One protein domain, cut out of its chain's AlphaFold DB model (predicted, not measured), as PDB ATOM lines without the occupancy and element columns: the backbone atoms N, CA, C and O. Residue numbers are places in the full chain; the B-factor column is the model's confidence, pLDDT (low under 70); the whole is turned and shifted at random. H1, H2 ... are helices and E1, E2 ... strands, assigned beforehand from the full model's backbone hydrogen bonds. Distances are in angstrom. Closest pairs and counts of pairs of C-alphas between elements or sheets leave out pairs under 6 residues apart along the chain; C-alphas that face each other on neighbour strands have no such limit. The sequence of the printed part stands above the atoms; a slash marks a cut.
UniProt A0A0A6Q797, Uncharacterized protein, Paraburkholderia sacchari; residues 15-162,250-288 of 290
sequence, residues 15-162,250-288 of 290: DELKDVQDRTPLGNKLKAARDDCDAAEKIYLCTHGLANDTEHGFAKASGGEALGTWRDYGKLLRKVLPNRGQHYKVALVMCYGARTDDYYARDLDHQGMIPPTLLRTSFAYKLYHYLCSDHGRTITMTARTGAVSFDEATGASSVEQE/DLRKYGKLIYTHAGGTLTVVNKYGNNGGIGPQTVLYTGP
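What this domain is: This is residues 15 to 162 and 250 to 288 of the 290 residues of an uncharacterized protein of Paraburkholderia sacchari (UniProt A0A0A6Q797). A twisted sheet of six strands forms a wall, E1 E5 E6 E9 E10 E11, with helix H5 packed on one face. H3 packs on H5 and is touched in turn by H1 and H2, while a small sheet, E2 E3 E4, lies by the beginnings of H3 and H5, and a short hairpin, E7 E8, lies beyond the end of E6. The 187 printed residues hold five named helices and eleven named strands, in the order H1 H2 E1 E2 E3 E4 H3 E5 H4 H5 E6 E7 E8 E9 E10 E11, and the class is mixed, helices and strands. The large sheet is mixed; the two small ones are antiparallel. The whole is compact, with a radius of gyration of the C-alphas of 16.1 A and spans of 51 by 40 by 36 A.

How they stand to each other: The large sheet runs, strand beside strand, E1 (residues 42 to 46), E5 (88 to 93), E6 (139 to 144), E9 (256 to 262), E10 (265 to 270) and E11 (282 to 287). E1 and E5 are parallel, with N 45 and O 91 2.8 A apart, and E5 and E6 are parallel, with N 90 and O 140 at 2.8 A. E6 and E9 are antiparallel, with N 259 and O 141 at 2.8 A. E9 E10 E11 form a meander, each strand the antiparallel neighbour of the one before, with N 258 and O 269 at 2.8 A and N 266 and O 287 at 2.7 A. H5 (residues 123 to 132) is on one face, making two layers, at a height over the sheet of 8.9 A; it lies over E6 and, only just, over E9, with 3 of its C-alphas, and runs along the strands, at 3 degrees to E6 on the local plane. E5, H4 (residues 116 to 119), H5 and E6 form a strand-helix-strand unit, two parallel neighbour strands with helices between, and its crossover is right-handed. H4 only grazes the large sheet. H3 (residues 70 to 80) is the hub, touching three helices. It touches H5 at a steep tilt of 40 degrees, the same way, the closest C-alphas being those of Trp 70 and Leu 127, 5.5 A apart. H1 (residues 15 to 22) touches H3 at a steep tilt of 62 degrees, opposite ways, the C-alphas of Leu 17 and Leu 76 coming to 6.2 A. H2 (residues 31 to 39) touches H3 about perpendicular, at 81 degrees, with the C-alphas of Arg 34 and Val 80 4.8 A apart. E2 (residues 48 to 50), E3 (53 to 58) and E4 (66 to 69) form a second meander, with N 58 and O 48 at 2.8 A and N 67 and O 57 at 2.8 A. H3 and H5 lie on the same face of this sheet. E7 (residues 148 to 150) and E8 (157 to 159) form a hairpin, with N 158 and O 149 at 2.9 A. Every O i to N i+4 pair is within hydrogen-bond range in H1, H2 and H5, and 6 of 7 are in H3; H4 is too short for such a pair.

Where its parts are: H1 begins at C-alpha 15, (3.373, 27.295, 127.724). H3 is 15.0 A long from first to last C-alpha, H5 14.2 A and H2 12.6 A. E9 is 19.7 A long, E6 and E10 16.6 A each, and E5 16.0 A. H5 begins at C-alpha 123, (16.607, 16.269, 139.397), and E11 ends at C-alpha 287, (34.975, 11.701, 138.369).

The domain as a whole: The two C-alphas farthest apart, those of Gly 27 and Gly 276, are 50.9 A from each other. Residues 163 to 249 are not printed, and C-alphas 162 and 250 are 10.0 A apart across the cut. The links E5 to H4 and E10 to E11 are long. The mean pLDDT of the printed part is 91.5; residues 106 and 275 to 277 are under 70.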
ATOM      1  N   ASP A  15       4.073  27.628 128.968       94.12
ATOM      2  CA  ASP A  15       3.373  27.295 127.724       94.12
ATOM      3  C   ASP A  15       4.340  26.689 126.694       94.12
ATOM      4  O   ASP A  15       4.034  25.686 126.046       94.12
ATOM      5  N   GLU A  16       5.562  27.215 126.586       96.44
ATOM      6  CA  GLU A  16       6.598  26.659 125.713       96.44
ATOM      7  C   GLU A  16       7.109  25.297 126.194       96.44
ATOM      8  O   GLU A  16       7.528  24.469 125.380       96.44
ATOM      9  N   LEU A  17       7.075  25.029 127.502       96.31
ATOM     10  CA  LEU A  17       7.349  23.697 128.036       96.31
ATOM     11  C   LEU A  17       6.297  22.695 127.548       96.31
ATOM     12  O   LEU A  17       6.661  21.605 127.099       96.31
ATOM     13  N   LYS A  18       5.018  23.086 127.562       95.19
ATOM     14  CA  LYS A  18       3.926  22.279 127.011       95.19
ATOM     15  C   LYS A  18       4.092  22.060 125.507       95.19
ATOM     16  O   LYS A  18       4.032  20.923 125.045       95.19
ATOM     17  N   ASP A  19       4.423  23.105 124.751       95.94
ATOM     18  CA  ASP A  19       4.725  22.982 123.320       95.94
ATOM     19  C   ASP A  19       5.867  21.982 123.056       95.94
ATOM     20  O   ASP A  19       5.811  21.198 122.107       95.94
ATOM     21  N   VAL A  20       6.907  21.954 123.898       95.06
ATOM     22  CA  VAL A  20       7.998  20.968 123.795       95.06
ATOM     23  C   VAL A  20       7.502  19.537 124.016       95.06
ATOM     24  O   VAL A  20       7.976  18.625 123.326       95.06
ATOM     25  N   GLN A  21       6.577  19.327 124.951       95.19
ATOM     26  CA  GLN A  21       5.971  18.019 125.223       95.19
ATOM     27  C   GLN A  21       5.098  17.558 124.054       95.19
ATOM     28  O   GLN A  21       5.248  16.428 123.582       95.19
ATOM     29  N   ASP A  22       4.293  18.474 123.521       95.69
ATOM     30  CA  ASP A  22       3.377  18.244 122.401       95.69
ATOM     31  C   ASP A  22       4.104  18.210 121.041       95.69
ATOM     32  O   ASP A  22       3.515  17.893 120.009       95.69
ATOM     33  N   ARG A  23       5.419  18.482 121.033       93.50
ATOM     34  CA  ARG A  23       6.274  18.616 119.837       93.50
ATOM     35  C   ARG A  23       5.823  19.738 118.898       93.50
ATOM     36  O   ARG A  23       6.155  19.728 117.710       93.50
ATOM     37  N   THR A  24       5.129  20.729 119.438       94.69
ATOM     38  CA  THR A  24       4.725  21.940 118.739       94.69
ATOM     39  C   THR A  24       5.962  22.782 118.390       94.69
ATOM     40  O   THR A  24       6.855  22.979 119.225       94.69
ATOM     41  N   PRO A  25       6.073  23.297 117.152       91.25
ATOM     42  CA  PRO A  25       7.159  24.195 116.784       91.25
ATOM     43  C   PRO A  25       7.135  25.491 117.606       91.25
ATOM     44  O   PRO A  25       6.191  26.270 117.543       91.25
ATOM     45  N   LEU A  26       8.229  25.767 118.316       91.38
ATOM     46  CA  LEU A  26       8.362  26.960 119.165       91.38
ATOM     47  C   LEU A  26       8.595  28.266 118.384       91.38
ATOM     48  O   LEU A  26       8.453  29.350 118.941       91.38
ATOM     49  N   GLY A  27       8.990  28.184 117.107       84.75
ATOM     50  CA  GLY A  27       9.234  29.349 116.249       84.75
ATOM     51  C   GLY A  27      10.079  30.442 116.921       84.75
ATOM     52  O   GLY A  27      11.159  30.172 117.457       84.75
ATOM     53  N   ASN A  28       9.549  31.669 116.909       90.88
ATOM     54  CA  ASN A  28      10.166  32.852 117.513       90.88
ATOM     55  C   ASN A  28       9.751  33.100 118.973       90.88
ATOM     56  O   ASN A  28      10.240  34.066 119.555       90.88
ATOM     57  N   LYS A  29       8.910  32.247 119.584       92.19
ATOM     58  CA  LYS A  29       8.428  32.437 120.968       92.19
ATOM     59  C   LYS A  29       9.579  32.583 121.971       92.19
ATOM     60  O   LYS A  29       9.535  33.405 122.869       92.19
ATOM     61  N   LEU A  30      10.671  31.851 121.739       95.69
ATOM     62  CA  LEU A  30      11.852  31.854 122.607       95.69
ATOM     63  C   LEU A  30      12.884  32.942 122.282       95.69
ATOM     64  O   LEU A  30      13.957  32.934 122.884       95.69
ATOM     65  N   LYS A  31      12.644  33.827 121.304       95.31
ATOM     66  CA  LYS A  31      13.683  34.759 120.837       95.31
ATOM     67  C   LYS A  31      14.158  35.691 121.957       95.31
ATOM     68  O   LYS A  31      15.354  35.749 122.199       95.31
ATOM     69  N   ALA A  32      13.237  36.349 122.660       95.25
ATOM     70  CA  ALA A  32      13.593  37.277 123.734       95.25
ATOM     71  C   ALA A  32      14.366  36.571 124.864       95.25
ATOM     72  O   ALA A  32      15.447  37.008 125.240       95.25
ATOM     73  N   ALA A  33      13.878  35.409 125.313       95.62
ATOM     74  CA  ALA A  33      14.551  34.614 126.339       95.62
ATOM     75  C   ALA A  33      15.967  34.177 125.927       95.62
ATOM     76  O   ALA A  33      16.868  34.156 126.764       95.62
ATOM     77  N   ARG A  34      16.178  33.830 124.649       95.69
ATOM     78  CA  ARG A  34      17.509  33.501 124.114       95.69
ATOM     79  C   ARG A  34      18.443  34.699 124.151       95.69
ATOM     80  O   ARG A  34      19.566  34.545 124.616       95.69
ATOM     81  N   ASP A  35      17.981  35.843 123.655       94.44
ATOM     82  CA  ASP A  35      18.790  37.060 123.563       94.44
ATOM     83  C   ASP A  35      19.231  37.513 124.967       94.44
ATOM     84  O   ASP A  35      20.415  37.758 125.202       94.44
ATOM     85  N   ASP A  36      18.311  37.502 125.935       94.88
ATOM     86  CA  ASP A  36      18.615  37.868 127.321       94.88
ATOM     87  C   ASP A  36      19.532  36.845 128.004       94.88
ATOM     88  O   ASP A  36      20.461  37.212 128.727       94.88
ATOM     89  N   CYS A  37      19.321  35.546 127.757       94.44
ATOM     90  CA  CYS A  37      20.217  34.512 128.272       94.44
ATOM     91  C   CYS A  37      21.628  34.629 127.682       94.44
ATOM     92  O   CYS A  37      22.596  34.359 128.392       94.44
ATOM     93  N   ASP A  38      21.760  35.007 126.408       93.19
ATOM     94  CA  ASP A  38      23.054  35.200 125.750       93.19
ATOM     95  C   ASP A  38      23.819  36.379 126.358       93.19
ATOM     96  O   ASP A  38      25.014  36.266 126.631       93.19
ATOM     97  N   ALA A  39      23.133  37.468 126.699       91.25
ATOM     98  CA  ALA A  39      23.748  38.603 127.384       91.25
ATOM     99  C   ALA A  39      24.083  38.328 128.866       91.25
ATOM    100  O   ALA A  39      24.973  38.966 129.429       91.25
ATOM    101  N   ALA A  40      23.403  37.379 129.517       91.62
ATOM    102  CA  ALA A  40      23.514  37.171 130.958       91.62
ATOM    103  C   ALA A  40      24.821  36.482 131.401       91.62
ATOM    104  O   ALA A  40      25.242  35.454 130.863       91.62
ATOM    105  N   GLU A  41      25.418  36.971 132.493       88.44
ATOM    106  CA  GLU A  41      26.497  36.260 133.205       88.44
ATOM    107  C   GLU A  41      25.970  35.089 134.048       88.44
ATOM    108  O   GLU A  41      26.663  34.090 134.298       88.44
ATOM    109  N   LYS A  42      24.734  35.235 134.536       93.69
ATOM    110  CA  LYS A  42      24.071  34.274 135.406       93.69
ATOM    111  C   LYS A  42      22.589  34.182 135.085       93.69
ATOM    112  O   LYS A  42      21.879  35.178 135.114       93.69
ATOM    113  N   ILE A  43      22.130  32.955 134.881       95.88
ATOM    114  CA  ILE A  43      20.747  32.630 134.538       95.88
ATOM    115  C   ILE A  43      20.101  31.922 135.731       95.88
ATOM    116  O   ILE A  43      20.689  31.005 136.311       95.88
ATOM    117  N   TYR A  44      18.898  32.346 136.112       95.56
ATOM    118  CA  TYR A  44      18.105  31.710 137.163       95.56
ATOM    119  C   TYR A  44      16.994  30.885 136.521       95.56
ATOM    120  O   TYR A  44      16.233  31.393 135.706       95.56
ATOM    121  N   LEU A  45      16.922  29.606 136.878       96.12
ATOM    122  CA  LEU A  45      15.890  28.681 136.421       96.12
ATOM    123  C   LEU A  45      14.953  28.417 137.591       96.12
ATOM    124  O   LEU A  45      15.346  27.740 138.541       96.12
ATOM    125  N   CYS A  46      13.753  28.980 137.540       94.94
ATOM    126  CA  CYS A  46      12.810  28.958 138.652       94.94
ATOM    127  C   CYS A  46      11.675  27.969 138.380       94.94
ATOM    128  O   CYS A  46      10.970  28.084 137.381       94.94
ATOM    129  N   THR A  47      11.490  26.997 139.270       95.62
ATOM    130  CA  THR A  47      10.332  26.091 139.270       95.62
ATOM    131  C   THR A  47      10.142  25.500 140.667       95.62
ATOM    132  O   THR A  47      11.012  25.648 141.526       95.62
ATOM    133  N   HIS A  48       9.021  24.836 140.937       96.31
ATOM    134  CA  HIS A  48       8.834  24.129 142.202       96.31
ATOM    135  C   HIS A  48       9.235  22.659 142.082       96.31
ATOM    136  O   HIS A  48       9.107  22.053 141.024       96.31
ATOM    137  N   GLY A  49       9.706  22.095 143.191       95.94
ATOM    138  CA  GLY A  49       9.994  20.673 143.351       95.94
ATOM    139  C   GLY A  49       9.408  20.160 144.660       95.94
ATOM    140  O   GLY A  49       9.066  20.960 145.539       95.94
ATOM    141  N   LEU A  50       9.295  18.840 144.783       93.56
ATOM    142  CA  LEU A  50       8.796  18.158 145.977       93.56
ATOM    143  C   LEU A  50       9.916  17.361 146.639       93.56
ATOM    144  O   LEU A  50      10.843  16.910 145.976       93.56
ATOM    145  N   ALA A  51       9.826  17.174 147.956       91.81
ATOM    146  CA  ALA A  51      10.847  16.457 148.720       91.81
ATOM    147  C   ALA A  51      10.973  14.977 148.319       91.81
ATOM    148  O   ALA A  51      12.028  14.382 148.502       91.81
ATOM    149  N   ASN A  52       9.906  14.396 147.771       90.50
ATOM    150  CA  ASN A  52       9.792  12.994 147.377       90.50
ATOM    151  C   ASN A  52       9.649  12.800 145.854       90.50
ATOM    152  O   ASN A  52       9.216  11.734 145.423       90.50
ATOM    153  N   ASP A  53       9.988  13.810 145.042       94.25
ATOM    154  CA  ASP A  53       9.970  13.716 143.578       94.25
ATOM    155  C   ASP A  53      11.261  14.299 142.987       94.25
ATOM    156  O   ASP A  53      11.562  15.485 143.141       94.25
ATOM    157  N   THR A  54      12.022  13.454 142.294       96.38
ATOM    158  CA  THR A  54      13.282  13.816 141.629       96.38
ATOM    159  C   THR A  54      13.169  13.842 140.102       96.38
ATOM    160  O   THR A  54      14.170  14.017 139.394       96.38
ATOM    161  N   GLU A  55      11.968  13.630 139.572       97.56
ATOM    162  CA  GLU A  55      11.690  13.519 138.145       97.56
ATOM    163  C   GLU A  55      11.028  14.782 137.600       97.56
ATOM    164  O   GLU A  55      11.343  15.190 136.478       97.56
ATOM    165  N   HIS A  56      10.163  15.427 138.385       97.88
ATOM    166  CA  HIS A  56       9.252  16.461 137.902       97.88
ATOM    167  C   HIS A  56       9.489  17.851 138.498       97.88
ATOM    168  O   HIS A  56       9.886  18.018 139.650       97.88
ATOM    169  N   GLY A  57       9.173  18.864 137.690       96.75
ATOM    170  CA  GLY A  57       8.941  20.235 138.142       96.75
ATOM    171  C   GLY A  57       7.445  20.543 138.239       96.75
ATOM    172  O   GLY A  57       6.626  19.946 137.536       96.75
ATOM    173  N   PHE A  58       7.082  21.486 139.105       95.75
ATOM    174  CA  PHE A  58       5.692  21.810 139.438       95.75
ATOM    175  C   PHE A  58       5.416  23.314 139.364       95.75
ATOM    176  O   PHE A  58       6.294  24.148 139.596       95.75
ATOM    177  N   ALA A  59       4.152  23.661 139.104       89.81
ATOM    178  CA  ALA A  59       3.675  25.045 139.107       89.81
ATOM    179  C   ALA A  59       3.471  25.606 140.522       89.81
ATOM    180  O   ALA A  59       3.389  26.816 140.707       89.81
ATOM    181  N   LYS A  60       3.354  24.733 141.530       88.06
ATOM    182  CA  LYS A  60       3.096  25.112 142.924       88.06
ATOM    183  C   LYS A  60       4.005  24.339 143.865       88.06
ATOM    184  O   LYS A  60       4.237  23.149 143.673       88.06
ATOM    185  N   ALA A  61       4.433  24.997 144.941       82.31
ATOM    186  CA  ALA A  61       5.233  24.374 145.999       82.31
ATOM    187  C   ALA A  61       4.510  23.216 146.712       82.31
ATOM    188  O   ALA A  61       5.155  22.303 147.210       82.31
ATOM    189  N   SER A  62       3.173  23.240 146.749       81.62
ATOM    190  CA  SER A  62       2.351  22.156 147.303       81.62
ATOM    191  C   SER A  62       2.248  20.930 146.390       81.62
ATOM    192  O   SER A  62       1.540  19.985 146.731       81.62
ATOM    193  N   GLY A  63       2.869  20.967 145.208       83.38
ATOM    194  CA  GLY A  63       2.694  19.966 144.163       83.38
ATOM    195  C   GLY A  63       1.407  20.174 143.371       83.38
ATOM    196  O   GLY A  63       0.845  21.274 143.332       83.38
ATOM    197  N   GLY A  64       0.945  19.104 142.730       86.31
ATOM    198  CA  GLY A  64      -0.199  19.101 141.825       86.31
ATOM    199  C   GLY A  64       0.125  18.310 140.566       86.31
ATOM    200  O   GLY A  64       0.942  17.392 140.602       86.31
ATOM    201  N   GLU A  65      -0.499  18.685 139.454       89.69
ATOM    202  CA  GLU A  65      -0.084  18.185 138.147       89.69
ATOM    203  C   GLU A  65       1.349  18.648 137.857       89.69
ATOM    204  O   GLU A  65       1.693  19.822 138.038       89.69
ATOM    205  N   ALA A  66       2.200  17.699 137.470       94.12
ATOM    206  CA  ALA A  66       3.565  17.984 137.071       94.12
ATOM    207  C   ALA A  66       3.560  18.845 135.801       94.12
ATOM    208  O   ALA A  66       2.857  18.538 134.842       94.12
ATOM    209  N   LEU A  67       4.387  19.891 135.775       94.94
ATOM    210  CA  LEU A  67       4.592  20.696 134.570       94.94
ATOM    211  C   LEU A  67       5.395  19.930 133.520       94.94
ATOM    212  O   LEU A  67       5.188  20.109 132.325       94.94
ATOM    213  N   GLY A  68       6.326  19.085 133.955       96.50
ATOM    214  CA  GLY A  68       7.145  18.269 133.073       96.50
ATOM    215  C   GLY A  68       8.272  17.567 133.809       96.50
ATOM    216  O   GLY A  68       8.535  17.836 134.982       96.50
ATOM    217  N   THR A  69       8.949  16.669 133.101       98.00
ATOM    218  CA  THR A  69      10.122  15.958 133.626       98.00
ATOM    219  C   THR A  69      11.392  16.792 133.465       98.00
ATOM    220  O   THR A  69      11.456  17.646 132.575       98.00
ATOM    221  N   TRP A  70      12.459  16.500 134.218       98.00
ATOM    222  CA  TRP A  70      13.798  17.093 134.013       98.00
ATOM    223  C   TRP A  70      14.242  17.059 132.544       98.00
ATOM    224  O   TRP A  70      14.941  17.959 132.076       98.00
ATOM    225  N   ARG A  71      13.814  16.039 131.790       97.81
ATOM    226  CA  ARG A  71      14.129  15.887 130.370       97.81
ATOM    227  C   ARG A  71      13.375  16.897 129.513       97.81
ATOM    228  O   ARG A  71      13.944  17.405 128.550       97.81
ATOM    229  N   ASP A  72      12.126  17.203 129.838       97.75
ATOM    230  CA  ASP A  72      11.348  18.223 129.126       97.75
ATOM    231  C   ASP A  72      11.906  19.618 129.397       97.75
ATOM    232  O   ASP A  72      12.155  20.367 128.448       97.75
ATOM    233  N   TYR A  73      12.253  19.910 130.657       98.06
ATOM    234  CA  TYR A  73      13.018  21.111 131.003       98.06
ATOM    235  C   TYR A  73      14.333  21.161 130.226       98.06
ATOM    236  O   TYR A  73      14.637  22.175 129.608       98.06
ATOM    237  N   GLY A  74      15.089  20.064 130.164       97.69
ATOM    238  CA  GLY A  74      16.312  19.977 129.369       97.69
ATOM    239  C   GLY A  74      16.092  20.315 127.888       97.69
ATOM    240  O   GLY A  74      16.831  21.123 127.315       97.69
ATOM    241  N   LYS A  75      15.059  19.745 127.254       97.38
ATOM    242  CA  LYS A  75      14.707  20.004 125.842       97.38
ATOM    243  C   LYS A  75      14.301  21.456 125.581       97.38
ATOM    244  O   LYS A  75      14.558  21.951 124.478       97.38
ATOM    245  N   LEU A  76      13.648  22.110 126.538       97.50
ATOM    246  CA  LEU A  76      13.322  23.531 126.462       97.50
ATOM    247  C   LEU A  76      14.585  24.374 126.665       97.50
ATOM    248  O   LEU A  76      14.934  25.196 125.821       97.50
ATOM    249  N   LEU A  77      15.339  24.105 127.726       97.00
ATOM    250  CA  LEU A  77      16.524  24.866 128.113       97.00
ATOM    251  C   LEU A  77      17.640  24.778 127.081       97.00
ATOM    252  O   LEU A  77      18.275  25.789 126.803       97.00
ATOM    253  N   ARG A  78      17.839  23.647 126.397       95.19
ATOM    254  CA  ARG A  78      18.793  23.589 125.271       95.19
ATOM    255  C   ARG A  78      18.408  24.529 124.122       95.19
ATOM    256  O   ARG A  78      19.247  24.830 123.279       95.19
ATOM    257  N   LYS A  79      17.142  24.937 124.025       94.62
ATOM    258  CA  LYS A  79      16.682  25.900 123.024       94.62
ATOM    259  C   LYS A  79      16.800  27.334 123.518       94.62
ATOM    260  O   LYS A  79      16.708  28.204 122.670       94.62
ATOM    261  N   VAL A  80      16.961  27.584 124.815       95.44
ATOM    262  CA  VAL A  80      17.006  28.937 125.398       95.44
ATOM    263  C   VAL A  80      18.423  29.318 125.812       95.44
ATOM    264  O   VAL A  80      18.875  30.418 125.520       95.44
ATOM    265  N   LEU A  81      19.143  28.399 126.453       95.44
ATOM    266  CA  LEU A  81      20.459  28.662 127.010       95.44
ATOM    267  C   LEU A  81      21.513  28.921 125.911       95.44
ATOM    268  O   LEU A  81      21.452  28.291 124.844       95.44
ATOM    269  N   PRO A  82      22.530  29.765 126.176       92.12
ATOM    270  CA  PRO A  82      23.569  30.126 125.209       92.12
ATOM    271  C   PRO A  82      24.470  28.950 124.864       92.12
ATOM    272  O   PRO A  82      24.893  28.191 125.751       92.12
ATOM    273  N   ASN A  83      24.752  28.764 123.571       88.31
ATOM    274  CA  ASN A  83      25.700  27.751 123.099       88.31
ATOM    275  C   ASN A  83      27.028  28.417 122.763       88.31
ATOM    276  O   ASN A  83      27.375  28.586 121.597       88.31
ATOM    277  N   ARG A  84      27.734  28.850 123.804       84.69
ATOM    278  CA  ARG A  84      29.022  29.525 123.676       84.69
ATOM    279  C   ARG A  84      30.095  28.760 124.434       84.69
ATOM    280  O   ARG A  84      29.813  28.140 125.457       84.69
ATOM    281  N   GLY A  85      31.327  28.831 123.933       77.88
ATOM    282  CA  GLY A  85      32.492  28.244 124.604       77.88
ATOM    283  C   GLY A  85      32.829  28.937 125.927       77.88
ATOM    284  O   GLY A  85      33.496  28.351 126.774       77.88
ATOM    285  N   GLN A  86      32.351  30.171 126.128       85.19
ATOM    286  CA  GLN A  86      32.517  30.881 127.388       85.19
ATOM    287  C   GLN A  86      31.637  30.270 128.481       85.19
ATOM    288  O   GLN A  86      30.423  30.133 128.337       85.19
ATOM    289  N   HIS A  87      32.271  29.969 129.608       88.81
ATOM    290  CA  HIS A  87      31.619  29.430 130.789       88.81
ATOM    291  C   HIS A  87      30.659  30.443 131.431       88.81
ATOM    292  O   HIS A  87      31.038  31.592 131.658       88.81
ATOM    293  N   TYR A  88      29.442  30.017 131.780       93.50
ATOM    294  CA  TYR A  88      28.447  30.858 132.469       93.50
ATOM    295  C   TYR A  88      27.774  30.133 133.640       93.50
ATOM    296  O   TYR A  88      27.941  28.928 133.855       93.50
ATOM    297  N   LYS A  89      27.042  30.890 134.464       96.44
ATOM    298  CA  LYS A  89      26.438  30.380 135.702       96.44
ATOM    299  C   LYS A  89      24.946  30.132 135.521       96.44
ATOM    300  O   LYS A  89      24.221  30.988 135.028       96.44
ATOM    301  N   VAL A  90      24.477  28.996 136.023       97.50
ATOM    302  CA  VAL A  90      23.056  28.652 136.106       97.50
ATOM    303  C   VAL A  90      22.697  28.394 137.568       97.50
ATOM    304  O   VAL A  90      23.371  27.649 138.280       97.50
ATOM    305  N   ALA A  91      21.641  29.023 138.062       97.12
ATOM    306  CA  ALA A  91      21.078  28.735 139.374       97.12
ATOM    307  C   ALA A  91      19.726  28.050 139.190       97.12
ATOM    308  O   ALA A  91      18.760  28.707 138.823       97.12
ATOM    309  N   LEU A  92      19.658  26.749 139.475       97.88
ATOM    310  CA  LEU A  92      18.390  26.043 139.599       97.88
ATOM    311  C   LEU A  92      17.755  26.434 140.939       97.88
ATOM    312  O   LEU A  92      18.177  25.985 142.010       97.88
ATOM    313  N   VAL A  93      16.777  27.328 140.866       96.00
ATOM    314  CA  VAL A  93      15.940  27.774 141.979       96.00
ATOM    315  C   VAL A  93      14.719  26.863 142.022       96.00
ATOM    316  O   VAL A  93      13.656  27.180 141.499       96.00
ATOM    317  N   MET A  94      14.924  25.690 142.616       96.31
ATOM    318  CA  MET A  94      13.915  24.652 142.791       96.31
ATOM    319  C   MET A  94      14.051  24.063 144.191       96.31
ATOM    320  O   MET A  94      15.153  23.672 144.590       96.31
ATOM    321  N   CYS A  95      12.943  24.010 144.933       95.50
ATOM    322  CA  CYS A  95      12.885  23.287 146.203       95.50
ATOM    323  C   CYS A  95      13.302  21.834 145.973       95.50
ATOM    324  O   CYS A  95      12.821  21.210 145.031       95.50
ATOM    325  N   TYR A  96      14.190  21.313 146.819       95.56
ATOM    326  CA  TYR A  96      14.637  19.914 146.787       95.56
ATOM    327  C   TYR A  96      15.304  19.450 145.481       95.56
ATOM    328  O   TYR A  96      15.586  18.268 145.335       95.56
ATOM    329  N   GLY A  97      15.628  20.347 144.541       96.69
ATOM    330  CA  GLY A  97      16.151  19.949 143.227       96.69
ATOM    331  C   GLY A  97      17.461  19.146 143.280       96.69
ATOM    332  O   GLY A  97      17.749  18.388 142.360       96.69
ATOM    333  N   ALA A  98      18.262  19.292 144.339       95.94
ATOM    334  CA  ALA A  98      19.503  18.541 144.548       95.94
ATOM    335  C   ALA A  98      19.330  17.250 145.373       95.94
ATOM    336  O   ALA A  98      20.311  16.535 145.572       95.94
ATOM    337  N   ARG A  99      18.125  16.972 145.885       93.12
ATOM    338  CA  ARG A  99      17.829  15.776 146.685       93.12
ATOM    339  C   ARG A  99      17.751  14.542 145.787       93.12
ATOM    340  O   ARG A  99      17.427  14.652 144.606       93.12
ATOM    341  N   THR A 100      18.091  13.384 146.337       93.69
ATOM    342  CA  THR A 100      18.100  12.088 145.640       93.69
ATOM    343  C   THR A 100      16.843  11.276 145.955       93.69
ATOM    344  O   THR A 100      16.092  11.642 146.855       93.69
ATOM    345  N   ASP A 101      16.653  10.149 145.267       91.06
ATOM    346  CA  ASP A 101      15.522   9.230 145.488       91.06
ATOM    347  C   ASP A 101      15.510   8.617 146.893       91.06
ATOM    348  O   ASP A 101      14.449   8.261 147.397       91.06
ATOM    349  N   ASP A 102      16.674   8.517 147.537       88.06
ATOM    350  CA  ASP A 102      16.738   8.275 148.975       88.06
ATOM    351  C   ASP A 102      16.559   9.606 149.712       88.06
ATOM    352  O   ASP A 102      17.511  10.368 149.895       88.06
ATOM    353  N   TYR A 103      15.301   9.951 149.981       80.56
ATOM    354  CA  TYR A 103      14.893  11.285 150.415       80.56
ATOM    355  C   TYR A 103      14.778  11.438 151.936       80.56
ATOM    356  O   TYR A 103      14.478  12.540 152.392       80.56
ATOM    357  N   TYR A 104      15.006  10.392 152.727       76.44
ATOM    358  CA  TYR A 104      15.005  10.480 154.188       76.44
ATOM    359  C   TYR A 104      16.402  10.804 154.713       76.44
ATOM    360  O   TYR A 104      17.362  10.113 154.397       76.44
ATOM    361  N   ALA A 105      16.525  11.813 155.571       71.12
ATOM    362  CA  ALA A 105      17.805  12.213 156.148       71.12
ATOM    363  C   ALA A 105      18.397  11.152 157.085       71.12
ATOM    364  O   ALA A 105      19.617  11.057 157.218       71.12
ATOM    365  N   ARG A 106      17.548  10.325 157.713       68.88
ATOM    366  CA  ARG A 106      17.997   9.122 158.443       68.88
ATOM    367  C   ARG A 106      18.723   8.099 157.557       68.88
ATOM    368  O   ARG A 106      19.521   7.330 158.083       68.88
ATOM    369  N   ASP A 107      18.431   8.095 156.259       73.44
ATOM    370  CA  ASP A 107      18.928   7.119 155.290       73.44
ATOM    371  C   ASP A 107      20.080   7.737 154.459       73.44
ATOM    372  O   ASP A 107      21.100   7.084 154.217       73.44
ATOM    373  N   LEU A 108      20.004   9.042 154.155       75.44
ATOM    374  CA  LEU A 108      21.065   9.827 153.520       75.44
ATOM    375  C   LEU A 108      21.060  11.300 153.975       75.44
ATOM    376  O   LEU A 108      20.144  12.053 153.658       75.44
ATOM    377  N   ASP A 109      22.140  11.762 154.616       80.81
ATOM    378  CA  ASP A 109      22.387  13.201 154.787       80.81
ATOM    379  C   ASP A 109      22.812  13.803 153.435       80.81
ATOM    380  O   ASP A 109      23.934  13.583 152.980       80.81
ATOM    381  N   HIS A 110      21.950  14.590 152.781       81.94
ATOM    382  CA  HIS A 110      22.283  15.260 151.509       81.94
ATOM    383  C   HIS A 110      23.262  16.431 151.655       81.94
ATOM    384  O   HIS A 110      23.657  17.031 150.652       81.94
ATOM    385  N   GLN A 111      23.676  16.774 152.878       82.00
ATOM    386  CA  GLN A 111      24.871  17.594 153.098       82.00
ATOM    387  C   GLN A 111      26.160  16.758 153.099       82.00
ATOM    388  O   GLN A 111      27.244  17.330 152.936       82.00
ATOM    389  N   GLY A 112      25.983  15.447 153.285       79.31
ATOM    390  CA  GLY A 112      26.899  14.315 153.342       79.31
ATOM    391  C   GLY A 112      27.663  13.992 152.067       79.31
ATOM    392  O   GLY A 112      27.389  14.520 150.992       79.31
ATOM    393  N   MET A 113      28.573  13.019 152.175       81.06
ATOM    394  CA  MET A 113      29.014  12.253 151.009       81.06
ATOM    395  C   MET A 113      27.808  11.519 150.416       81.06
ATOM    396  O   MET A 113      27.211  10.675 151.078       81.06
ATOM    397  N   ILE A 114      27.471  11.824 149.164       85.62
ATOM    398  CA  ILE A 114      26.352  11.195 148.457       85.62
ATOM    399  C   ILE A 114      26.909  10.064 147.585       85.62
ATOM    400  O   ILE A 114      27.744  10.336 146.716       85.62
ATOM    401  N   PRO A 115      26.458   8.807 147.758       88.38
ATOM    402  CA  PRO A 115      26.858   7.713 146.884       88.38
ATOM    403  C   PRO A 115      26.578   8.044 145.409       88.38
ATOM    404  O   PRO A 115      25.484   8.523 145.101       88.38
ATOM    405  N   PRO A 116      27.495   7.751 144.467       88.50
ATOM    406  CA  PRO A 116      27.294   8.056 143.047       88.50
ATOM    407  C   PRO A 116      25.981   7.498 142.470       88.50
ATOM    408  O   PRO A 116      25.282   8.168 141.708       88.50
ATOM    409  N   THR A 117      25.599   6.289 142.887       90.56
ATOM    410  CA  THR A 117      24.349   5.629 142.482       90.56
ATOM    411  C   THR A 117      23.096   6.401 142.884       90.56
ATOM    412  O   THR A 117      22.099   6.305 142.169       90.56
ATOM    413  N   LEU A 118      23.157   7.169 143.976       92.12
ATOM    414  CA  LEU A 118      22.084   8.034 144.455       92.12
ATOM    415  C   LEU A 118      22.213   9.447 143.891       92.12
ATOM    416  O   LEU A 118      21.211  10.012 143.472       92.12
ATOM    417  N   LEU A 119      23.420  10.009 143.779       92.25
ATOM    418  CA  LEU A 119      23.635  11.356 143.231       92.25
ATOM    419  C   LEU A 119      22.970  11.530 141.859       92.25
ATOM    420  O   LEU A 119      22.299  12.540 141.612       92.25
ATOM    421  N   ARG A 120      23.095  10.505 141.003       94.56
ATOM    422  CA  ARG A 120      22.509  10.489 139.655       94.56
ATOM    423  C   ARG A 120      20.979  10.533 139.619       94.56
ATOM    424  O   ARG A 120      20.396  10.813 138.576       94.56
ATOM    425  N   THR A 121      20.333  10.251 140.746       95.88
ATOM    426  CA  THR A 121      18.874  10.280 140.863       95.88
ATOM    427  C   THR A 121      18.329  11.678 141.131       95.88
ATOM    428  O   THR A 121      17.148  11.896 140.918       95.88
ATOM    429  N   SER A 122      19.149  12.655 141.525       97.12
ATOM    430  CA  SER A 122      18.636  14.011 141.760       97.12
ATOM    431  C   SER A 122      18.190  14.703 140.469       97.12
ATOM    432  O   SER A 122      18.858  14.593 139.435       97.12
ATOM    433  N   PHE A 123      17.103  15.479 140.533       98.31
ATOM    434  CA  PHE A 123      16.607  16.269 139.397       98.31
ATOM    435  C   PHE A 123      17.714  17.164 138.822       98.31
ATOM    436  O   PHE A 123      17.949  17.204 137.614       98.31
ATOM    437  N   ALA A 124      18.440  17.856 139.706       98.19
ATOM    438  CA  ALA A 124      19.550  18.725 139.350       98.19
ATOM    439  C   ALA A 124      20.657  17.959 138.626       98.19
ATOM    440  O   ALA A 124      21.135  18.435 137.601       98.19
ATOM    441  N   TYR A 125      21.054  16.775 139.103       97.94
ATOM    442  CA  TYR A 125      22.056  15.984 138.393       97.94
ATOM    443  C   TYR A 125      21.573  15.614 136.990       97.94
ATOM    444  O   TYR A 125      22.290  15.868 136.024       97.94
ATOM    445  N   LYS A 126      20.359  15.061 136.861       98.38
ATOM    446  CA  LYS A 126      19.818  14.614 135.567       98.38
ATOM    447  C   LYS A 126      19.748  15.769 134.570       98.38
ATOM    448  O   LYS A 126      20.182  15.634 133.427       98.38
ATOM    449  N   LEU A 127      19.276  16.933 135.018       98.50
ATOM    450  CA  LEU A 127      19.232  18.137 134.194       98.50
ATOM    451  C   LEU A 127      20.641  18.637 133.829       98.50
ATOM    452  O   LEU A 127      20.888  18.984 132.675       98.50
ATOM    453  N   TYR A 128      21.572  18.660 134.785       98.06
ATOM    454  CA  TYR A 128      22.952  19.087 134.547       98.06
ATOM    455  C   TYR A 128      23.663  18.188 133.537       98.06
ATOM    456  O   TYR A 128      24.280  18.692 132.598       98.06
ATOM    457  N   HIS A 129      23.533  16.871 133.710       97.00
ATOM    458  CA  HIS A 129      24.046  15.861 132.796       97.00
ATOM    459  C   HIS A 129      23.485  16.078 131.389       97.00
ATOM    460  O   HIS A 129      24.252  16.205 130.438       97.00
ATOM    461  N   TYR A 130      22.163  16.215 131.265       97.00
ATOM    462  CA  TYR A 130      21.503  16.445 129.980       97.00
ATOM    463  C   TYR A 130      22.025  17.693 129.261       97.00
ATOM    464  O   TYR A 130      22.241  17.693 128.052       97.00
ATOM    465  N   LEU A 131      22.238  18.788 129.992       96.00
ATOM    466  CA  LEU A 131      22.733  20.024 129.396       96.00
ATOM    467  C   LEU A 131      24.220  19.921 129.024       96.00
ATOM    468  O   LEU A 131      24.600  20.321 127.926       96.00
ATOM    469  N   CYS A 132      25.064  19.397 129.908       94.81
ATOM    470  CA  CYS A 132      26.518  19.444 129.732       94.81
ATOM    471  C   CYS A 132      27.059  18.264 128.923       94.81
ATOM    472  O   CYS A 132      27.804  18.473 127.971       94.81
ATOM    473  N   SER A 133      26.686  17.041 129.301       91.81
ATOM    474  CA  SER A 133      27.166  15.804 128.680       91.81
ATOM    475  C   SER A 133      26.484  15.585 127.329       91.81
ATOM    476  O   SER A 133      27.143  15.554 126.292       91.81
ATOM    477  N   ASP A 134      25.147  15.559 127.315       90.75
ATOM    478  CA  ASP A 134      24.390  15.190 126.108       90.75
ATOM    479  C   ASP A 134      24.328  16.336 125.079       90.75
ATOM    480  O   ASP A 134      24.093  16.116 123.886       90.75
ATOM    481  N   HIS A 135      24.517  17.581 125.533       91.75
ATOM    482  CA  HIS A 135      24.322  18.787 124.721       91.75
ATOM    483  C   HIS A 135      25.437  19.837 124.826       91.75
ATOM    484  O   HIS A 135      25.261  20.954 124.331       91.75
ATOM    485  N   GLY A 136      26.583  19.489 125.416       90.75
ATOM    486  CA  GLY A 136      27.824  20.263 125.309       90.75
ATOM    487  C   GLY A 136      27.809  21.645 125.968       90.75
ATOM    488  O   GLY A 136      28.605  22.504 125.593       90.75
ATOM    489  N   ARG A 137      26.907  21.911 126.922       92.62
ATOM    490  CA  ARG A 137      26.889  23.198 127.637       92.62
ATOM    491  C   ARG A 137      28.038  23.297 128.635       92.62
ATOM    492  O   ARG A 137      28.265  22.395 129.433       92.62
ATOM    493  N   THR A 138      28.704  24.448 128.635       91.88
ATOM    494  CA  THR A 138      29.801  24.756 129.561       91.88
ATOM    495  C   THR A 138      29.270  25.646 130.685       91.88
ATOM    496  O   THR A 138      29.281  26.872 130.581       91.88
ATOM    497  N   ILE A 139      28.711  25.020 131.728       95.12
ATOM    498  CA  ILE A 139      28.037  25.729 132.828       95.12
ATOM    499  C   ILE A 139      28.509  25.292 134.215       95.12
ATOM    500  O   ILE A 139      28.774  24.114 134.473       95.12
ATOM    501  N   THR A 140      28.529  26.241 135.156       97.31
ATOM    502  CA  THR A 140      28.441  25.937 136.593       97.31
ATOM    503  C   THR A 140      26.986  26.016 136.999       97.31
ATOM    504  O   THR A 140      26.390  27.092 136.908       97.31
ATOM    505  N   MET A 141      26.433  24.921 137.515       98.31
ATOM    506  CA  MET A 141      25.073  24.917 138.035       98.31
ATOM    507  C   MET A 141      25.058  24.863 139.558       98.31
ATOM    508  O   MET A 141      25.887  24.198 140.172       98.31
ATOM    509  N   THR A 142      24.105  25.545 140.193       98.19
ATOM    510  CA  THR A 142      23.842  25.362 141.627       98.19
ATOM    511  C   THR A 142      22.403  24.966 141.878       98.19
ATOM    512  O   THR A 142      21.523  25.576 141.277       98.19
ATOM    513  N   ALA A 143      22.173  24.048 142.812       97.69
ATOM    514  CA  ALA A 143      20.842  23.601 143.233       97.69
ATOM    515  C   ALA A 143      20.738  23.552 144.770       97.69
ATOM    516  O   ALA A 143      21.702  23.915 145.463       97.69
ATOM    517  N   ARG A 144      19.560  23.197 145.307       95.88
ATOM    518  CA  ARG A 144      19.297  23.106 146.754       95.88
ATOM    519  C   ARG A 144      18.709  21.760 147.175       95.88
ATOM    520  O   ARG A 144      17.921  21.196 146.427       95.88
ATOM    521  N   THR A 145      19.091  21.264 148.352       94.00
ATOM    522  CA  THR A 145      18.633  19.965 148.895       94.00
ATOM    523  C   THR A 145      17.305  20.050 149.657       94.00
ATOM    524  O   THR A 145      16.629  19.034 149.791       94.00
ATOM    525  N   GLY A 146      16.919  21.246 150.117       93.88
ATOM    526  CA  GLY A 146      15.678  21.516 150.854       93.88
ATOM    527  C   GLY A 146      14.760  22.529 150.166       93.88
ATOM    528  O   GLY A 146      15.071  23.027 149.075       93.88
ATOM    529  N   ALA A 147      13.636  22.859 150.811       93.69
ATOM    530  CA  ALA A 147      12.781  23.962 150.382       93.69
ATOM    531  C   ALA A 147      13.552  25.286 150.413       93.69
ATOM    532  O   ALA A 147      14.349  25.522 151.317       93.69
ATOM    533  N   VAL A 148      13.330  26.136 149.410       92.56
ATOM    534  CA  VAL A 148      14.025  27.419 149.266       92.56
ATOM    535  C   VAL A 148      13.052  28.553 149.538       92.56
ATOM    536  O   VAL A 148      11.984  28.617 148.933       92.56
ATOM    537  N   SER A 149      13.457  29.469 150.406       90.88
ATOM    538  CA  SER A 149      12.753  30.710 150.713       90.88
ATOM    539  C   SER A 149      13.681  31.902 150.462       90.88
ATOM    540  O   SER A 149      14.908  31.767 150.500       90.88
ATOM    541  N   PHE A 150      13.113  33.066 150.149       89.50
ATOM    542  CA  PHE A 150      13.861  34.302 149.924       89.50
ATOM    543  C   PHE A 150      13.301  35.401 150.814       89.50
ATOM    544  O   PHE A 150      12.091  35.601 150.874       89.50
ATOM    545  N   ASP A 151      14.192  36.109 151.491       88.31
ATOM    546  CA  ASP A 151      13.848  37.310 152.236       88.31
ATOM    547  C   ASP A 151      13.496  38.448 151.263       88.31
ATOM    548  O   ASP A 151      14.307  38.802 150.410       88.31
ATOM    549  N   GLU A 152      12.294  39.018 151.375       85.12
ATOM    550  CA  GLU A 152      11.793  40.029 150.428       85.12
ATOM    551  C   GLU A 152      12.604  41.332 150.446       85.12
ATOM    552  O   GLU A 152      12.707  42.013 149.426       85.12
ATOM    553  N   ALA A 153      13.183  41.684 151.598       86.75
ATOM    554  CA  ALA A 153      13.927  42.927 151.768       86.75
ATOM    555  C   ALA A 153      15.369  42.816 151.256       86.75
ATOM    556  O   ALA A 153      15.897  43.752 150.662       86.75
ATOM    557  N   THR A 154      16.017  41.678 151.498       85.50
ATOM    558  CA  THR A 154      17.453  41.478 151.247       85.50
ATOM    559  C   THR A 154      17.748  40.546 150.076       85.50
ATOM    560  O   THR A 154      18.902  40.432 149.663       85.50
ATOM    561  N   GLY A 155      16.751  39.818 149.568       83.75
ATOM    562  CA  GLY A 155      16.928  38.751 148.578       83.75
ATOM    563  C   GLY A 155      17.721  37.547 149.101       83.75
ATOM    564  O   GLY A 155      18.113  36.668 148.327       83.75
ATOM    565  N   ALA A 156      18.010  37.487 150.406       86.25
ATOM    566  CA  ALA A 156      18.801  36.417 150.991       86.25
ATOM    567  C   ALA A 156      18.024  35.095 150.955       86.25
ATOM    568  O   ALA A 156      16.922  35.002 151.489       86.25
ATOM    569  N   SER A 157      18.623  34.057 150.364       90.00
ATOM    570  CA  SER A 157      18.015  32.725 150.329       90.00
ATOM    571  C   SER A 157      18.242  31.966 151.639       90.00
ATOM    572  O   SER A 157      19.397  31.833 152.073       90.00
ATOM    573  N   SER A 158      17.189  31.373 152.179       93.06
ATOM    574  CA  SER A 158      17.212  30.382 153.255       93.06
ATOM    575  C   SER A 158      16.739  29.022 152.740       93.06
ATOM    576  O   SER A 158      16.085  28.932 151.697       93.06
ATOM    577  N   VAL A 159      17.184  27.955 153.402       93.50
ATOM    578  CA  VAL A 159      16.950  26.576 152.969       93.50
ATOM    579  C   VAL A 159      16.520  25.728 154.154       93.50
ATOM    580  O   VAL A 159      17.147  25.783 155.214       93.50
ATOM    581  N   GLU A 160      15.464  24.949 153.958       93.12
ATOM    582  CA  GLU A 160      14.936  24.034 154.966       93.12
ATOM    583  C   GLU A 160      15.970  22.961 155.346       93.12
ATOM    584  O   GLU A 160      16.722  22.459 154.506       93.12
ATOM    585  N   GLN A 161      16.020  22.635 156.638       90.75
ATOM    586  CA  GLN A 161      16.957  21.660 157.195       90.75
ATOM    587  C   GLN A 161      16.482  20.224 156.984       90.75
ATOM    588  O   GLN A 161      15.291  19.949 157.079       90.75
ATOM    589  N   GLU A 162      17.426  19.292 156.849       88.81
ATOM    590  CA  GLU A 162      17.162  17.856 156.655       88.81
ATOM    591  C   GLU A 162      16.181  17.276 157.695       88.81
ATOM    592  O   GLU A 162      15.211  16.613 157.341       88.81
ATOM    593  N   ASP A 250      14.599  27.665 158.891       90.25
ATOM    594  CA  ASP A 250      15.373  27.607 157.652       90.25
ATOM    595  C   ASP A 250      16.751  28.252 157.863       90.25
ATOM    596  O   ASP A 250      16.892  29.290 158.516       90.25
ATOM    597  N   LEU A 251      17.789  27.656 157.279       89.81
ATOM    598  CA  LEU A 251      19.161  28.120 157.440       89.81
ATOM    599  C   LEU A 251      19.616  28.940 156.236       89.81
ATOM    600  O   LEU A 251      19.442  28.562 155.074       89.81
ATOM    601  N   ARG A 252      20.282  30.064 156.507       89.81
ATOM    602  CA  ARG A 252      21.055  30.783 155.488       89.81
ATOM    603  C   ARG A 252      22.318  29.994 155.170       89.81
ATOM    604  O   ARG A 252      22.913  29.398 156.058       89.81
ATOM    605  N   LYS A 253      22.771  30.066 153.913       87.12
ATOM    606  CA  LYS A 253      23.993  29.379 153.454       87.12
ATOM    607  C   LYS A 253      23.977  27.880 153.812       87.12
ATOM    608  O   LYS A 253      24.917  27.374 154.401       87.12
ATOM    609  N   TYR A 254      22.915  27.182 153.426       90.56
ATOM    610  CA  TYR A 254      22.737  25.753 153.687       90.56
ATOM    611  C   TYR A 254      22.308  25.012 152.416       90.56
ATOM    612  O   TYR A 254      21.817  25.643 151.472       90.56
ATOM    613  N   GLY A 255      22.533  23.696 152.359       91.31
ATOM    614  CA  GLY A 255      21.931  22.818 151.355       91.31
ATOM    615  C   GLY A 255      22.287  23.137 149.915       91.31
ATOM    616  O   GLY A 255      21.491  22.859 149.028       91.31
ATOM    617  N   LYS A 256      23.428  23.785 149.649       95.06
ATOM    618  CA  LYS A 256      23.794  24.247 148.304       95.06
ATOM    619  C   LYS A 256      24.842  23.353 147.671       95.06
ATOM    620  O   LYS A 256      26.012  23.438 148.037       95.06
ATOM    621  N   LEU A 257      24.438  22.633 146.629       96.31
ATOM    622  CA  LEU A 257      25.361  21.890 145.779       96.31
ATOM    623  C   LEU A 257      25.782  22.724 144.565       96.31
ATOM    624  O   LEU A 257      24.982  23.490 144.011       96.31
ATOM    625  N   ILE A 258      27.050  22.601 144.181       97.75
ATOM    626  CA  ILE A 258      27.641  23.188 142.975       97.75
ATOM    627  C   ILE A 258      28.075  22.047 142.062       97.75
ATOM    628  O   ILE A 258      28.841  21.194 142.493       97.75
ATOM    629  N   TYR A 259      27.624  22.080 140.814       97.81
ATOM    630  CA  TYR A 259      27.984  21.142 139.757       97.81
ATOM    631  C   TYR A 259      28.882  21.863 138.756       97.81
ATOM    632  O   TYR A 259      28.539  22.947 138.263       97.81
ATOM    633  N   THR A 260      30.040  21.277 138.474       96.94
ATOM    634  CA  THR A 260      31.005  21.781 137.489       96.94
ATOM    635  C   THR A 260      31.553  20.632 136.667       96.94
ATOM    636  O   THR A 260      31.781  19.559 137.212       96.94
ATOM    637  N   HIS A 261      31.784  20.856 135.378       94.00
ATOM    638  CA  HIS A 261      32.380  19.874 134.486       94.00
ATOM    639  C   HIS A 261      33.488  20.542 133.678       94.00
ATOM    640  O   HIS A 261      33.233  21.486 132.930       94.00
ATOM    641  N   ALA A 262      34.717  20.069 133.856       90.25
ATOM    642  CA  ALA A 262      35.894  20.575 133.162       90.25
ATOM    643  C   ALA A 262      36.822  19.409 132.816       90.25
ATOM    644  O   ALA A 262      37.047  18.528 133.643       90.25
ATOM    645  N   GLY A 263      37.338  19.386 131.584       85.81
ATOM    646  CA  GLY A 263      38.282  18.352 131.143       85.81
ATOM    647  C   GLY A 263      37.761  16.916 131.295       85.81
ATOM    648  O   GLY A 263      38.526  16.036 131.671       85.81
ATOM    649  N   GLY A 264      36.461  16.681 131.080       87.69
ATOM    650  CA  GLY A 264      35.846  15.354 131.237       87.69
ATOM    651  C   GLY A 264      35.548  14.948 132.685       87.69
ATOM    652  O   GLY A 264      35.083  13.836 132.922       87.69
ATOM    653  N   THR A 265      35.818  15.826 133.658       94.19
ATOM    654  CA  THR A 265      35.624  15.552 135.084       94.19
ATOM    655  C   THR A 265      34.469  16.381 135.632       94.19
ATOM    656  O   THR A 265      34.535  17.611 135.679       94.19
ATOM    657  N   LEU A 266      33.407  15.704 136.065       95.44
ATOM    658  CA  LEU A 266      32.349  16.252 136.901       95.44
ATOM    659  C   LEU A 266      32.872  16.384 138.333       95.44
ATOM    660  O   LEU A 266      33.395  15.435 138.909       95.44
ATOM    661  N   THR A 267      32.664  17.551 138.931       95.94
ATOM    662  CA  THR A 267      32.876  17.794 140.357       95.94
ATOM    663  C   THR A 267      31.595  18.345 140.970       95.94
ATOM    664  O   THR A 267      31.038  19.330 140.471       95.94
ATOM    665  N   VAL A 268      31.141  17.712 142.056       96.12
ATOM    666  CA  VAL A 268      30.000  18.153 142.866       96.12
ATOM    667  C   VAL A 268      30.490  18.542 144.252       96.12
ATOM    668  O   VAL A 268      31.141  17.753 144.932       96.12
ATOM    669  N   VAL A 269      30.175  19.766 144.669       95.31
ATOM    670  CA  VAL A 269      30.671  20.360 145.917       95.31
ATOM    671  C   VAL A 269      29.511  20.829 146.781       95.31
ATOM    672  O   VAL A 269      28.640  21.556 146.295       95.31
ATOM    673  N   ASN A 270      29.534  20.505 148.074       94.00
ATOM    674  CA  ASN A 270      28.711  21.197 149.060       94.00
ATOM    675  C   ASN A 270      29.346  22.560 149.365       94.00
ATOM    676  O   ASN A 270      30.416  22.654 149.969       94.00
ATOM    677  N   LYS A 271      28.694  23.649 148.940       94.38
ATOM    678  CA  LYS A 271      29.259  25.001 149.045       94.38
ATOM    679  C   LYS A 271      29.522  25.409 150.493       94.38
ATOM    680  O   LYS A 271      30.502  26.113 150.746       94.38
ATOM    681  N   TYR A 272      28.627  25.043 151.401       91.00
ATOM    682  CA  TYR A 272      28.593  25.606 152.749       91.00
ATOM    683  C   TYR A 272      28.845  24.579 153.854       91.00
ATOM    684  O   TYR A 272      29.254  24.985 154.935       91.00
ATOM    685  N   GLY A 273      28.682  23.286 153.567       83.56
ATOM    686  CA  GLY A 273      28.816  22.222 154.559       83.56
ATOM    687  C   GLY A 273      27.551  22.033 155.399       83.56
ATOM    688  O   GLY A 273      26.474  22.504 155.023       83.56
ATOM    689  N   ASN A 274      27.686  21.345 156.534       75.06
ATOM    690  CA  ASN A 274      26.639  21.191 157.550       75.06
ATOM    691  C   ASN A 274      27.148  21.620 158.937       75.06
ATOM    692  O   ASN A 274      28.347  21.758 159.168       75.06
ATOM    693  N   ASN A 275      26.230  21.807 159.886       62.34
ATOM    694  CA  ASN A 275      26.559  22.219 161.255       62.34
ATOM    695  C   ASN A 275      27.113  21.073 162.140       62.34
ATOM    696  O   ASN A 275      27.021  21.171 163.361       62.34
ATOM    697  N   GLY A 276      27.665  19.985 161.577       59.66
ATOM    698  CA  GLY A 276      27.966  18.785 162.377       59.66
ATOM    699  C   GLY A 276      29.010  17.790 161.862       59.66
ATOM    700  O   GLY A 276      29.238  16.794 162.540       59.66
ATOM    701  N   GLY A 277      29.668  18.016 160.719       68.75
ATOM    702  CA  GLY A 277      30.715  17.092 160.254       68.75
ATOM    703  C   GLY A 277      31.328  17.369 158.880       68.75
ATOM    704  O   GLY A 277      32.356  16.781 158.555       68.75
ATOM    705  N   ILE A 278      30.744  18.265 158.080       78.50
ATOM    706  CA  ILE A 278      31.203  18.571 156.720       78.50
ATOM    707  C   ILE A 278      31.489  20.058 156.593       78.50
ATOM    708  O   ILE A 278      30.607  20.893 156.785       78.50
ATOM    709  N   GLY A 279      32.736  20.381 156.249       84.75
ATOM    710  CA  GLY A 279      33.181  21.755 156.063       84.75
ATOM    711  C   GLY A 279      32.648  22.394 154.771       84.75
ATOM    712  O   GLY A 279      32.200  21.697 153.852       84.75
ATOM    713  N   PRO A 280      32.725  23.728 154.650       90.69
ATOM    714  CA  PRO A 280      32.466  24.415 153.391       90.69
ATOM    715  C   PRO A 280      33.370  23.901 152.265       90.69
ATOM    716  O   PRO A 280      34.521  23.553 152.500       90.69
ATOM    717  N   GLN A 281      32.866  23.927 151.030       93.12
ATOM    718  CA  GLN A 281      33.584  23.467 149.831       93.12
ATOM    719  C   GLN A 281      33.969  21.978 149.842       93.12
ATOM    720  O   GLN A 281      34.873  21.574 149.112       93.12
ATOM    721  N   THR A 282      33.279  21.146 150.624       91.62
ATOM    722  CA  THR A 282      33.547  19.703 150.613       91.62
ATOM    723  C   THR A 282      33.148  19.099 149.269       91.62
ATOM    724  O   THR A 282      32.016  19.268 148.807       91.62
ATOM    725  N   VAL A 283      34.083  18.386 148.642       92.19
ATOM    726  CA  VAL A 283      33.849  17.633 147.407       92.19
ATOM    727  C   VAL A 283      33.042  16.386 147.748       92.19
ATOM    728  O   VAL A 283      33.524  15.512 148.458       92.19
ATOM    729  N   LEU A 284      31.818  16.312 147.232       89.62
ATOM    730  CA  LEU A 284      30.935  15.157 147.399       89.62
ATOM    731  C   LEU A 284      31.192  14.095 146.330       89.62
ATOM    732  O   LEU A 284      31.001  12.906 146.564       89.62
ATOM    733  N   TYR A 285      31.608  14.536 145.142       92.31
ATOM    734  CA  TYR A 285      31.921  13.668 144.018       92.31
ATOM    735  C   TYR A 285      32.946  14.327 143.098       92.31
ATOM    736  O   TYR A 285      32.849  15.523 142.811       92.31
ATOM    737  N   THR A 286      33.894  13.534 142.604       93.69
ATOM    738  CA  THR A 286      34.781  13.899 141.497       93.69
ATOM    739  C   THR A 286      35.021  12.672 140.622       93.69
ATOM    740  O   THR A 286      35.298  11.588 141.135       93.69
ATOM    741  N   GLY A 287      34.856  12.814 139.311       93.06
ATOM    742  CA  GLY A 287      34.975  11.701 138.369       93.06
ATOM    743  C   GLY A 287      34.291  11.999 137.036       93.06
ATOM    744  O   GLY A 287      33.890  13.138 136.805       93.06
ATOM    745  N   PRO A 288      34.134  11.011 136.141       93.12
ATOM    746  CA  PRO A 288      33.352  11.197 134.921       93.12
ATOM    747  C   PRO A 288      31.875  11.473 135.245       93.12
ATOM    748  O   PRO A 288      31.430  11.310 136.385       93.12
TER     749      PRO A 288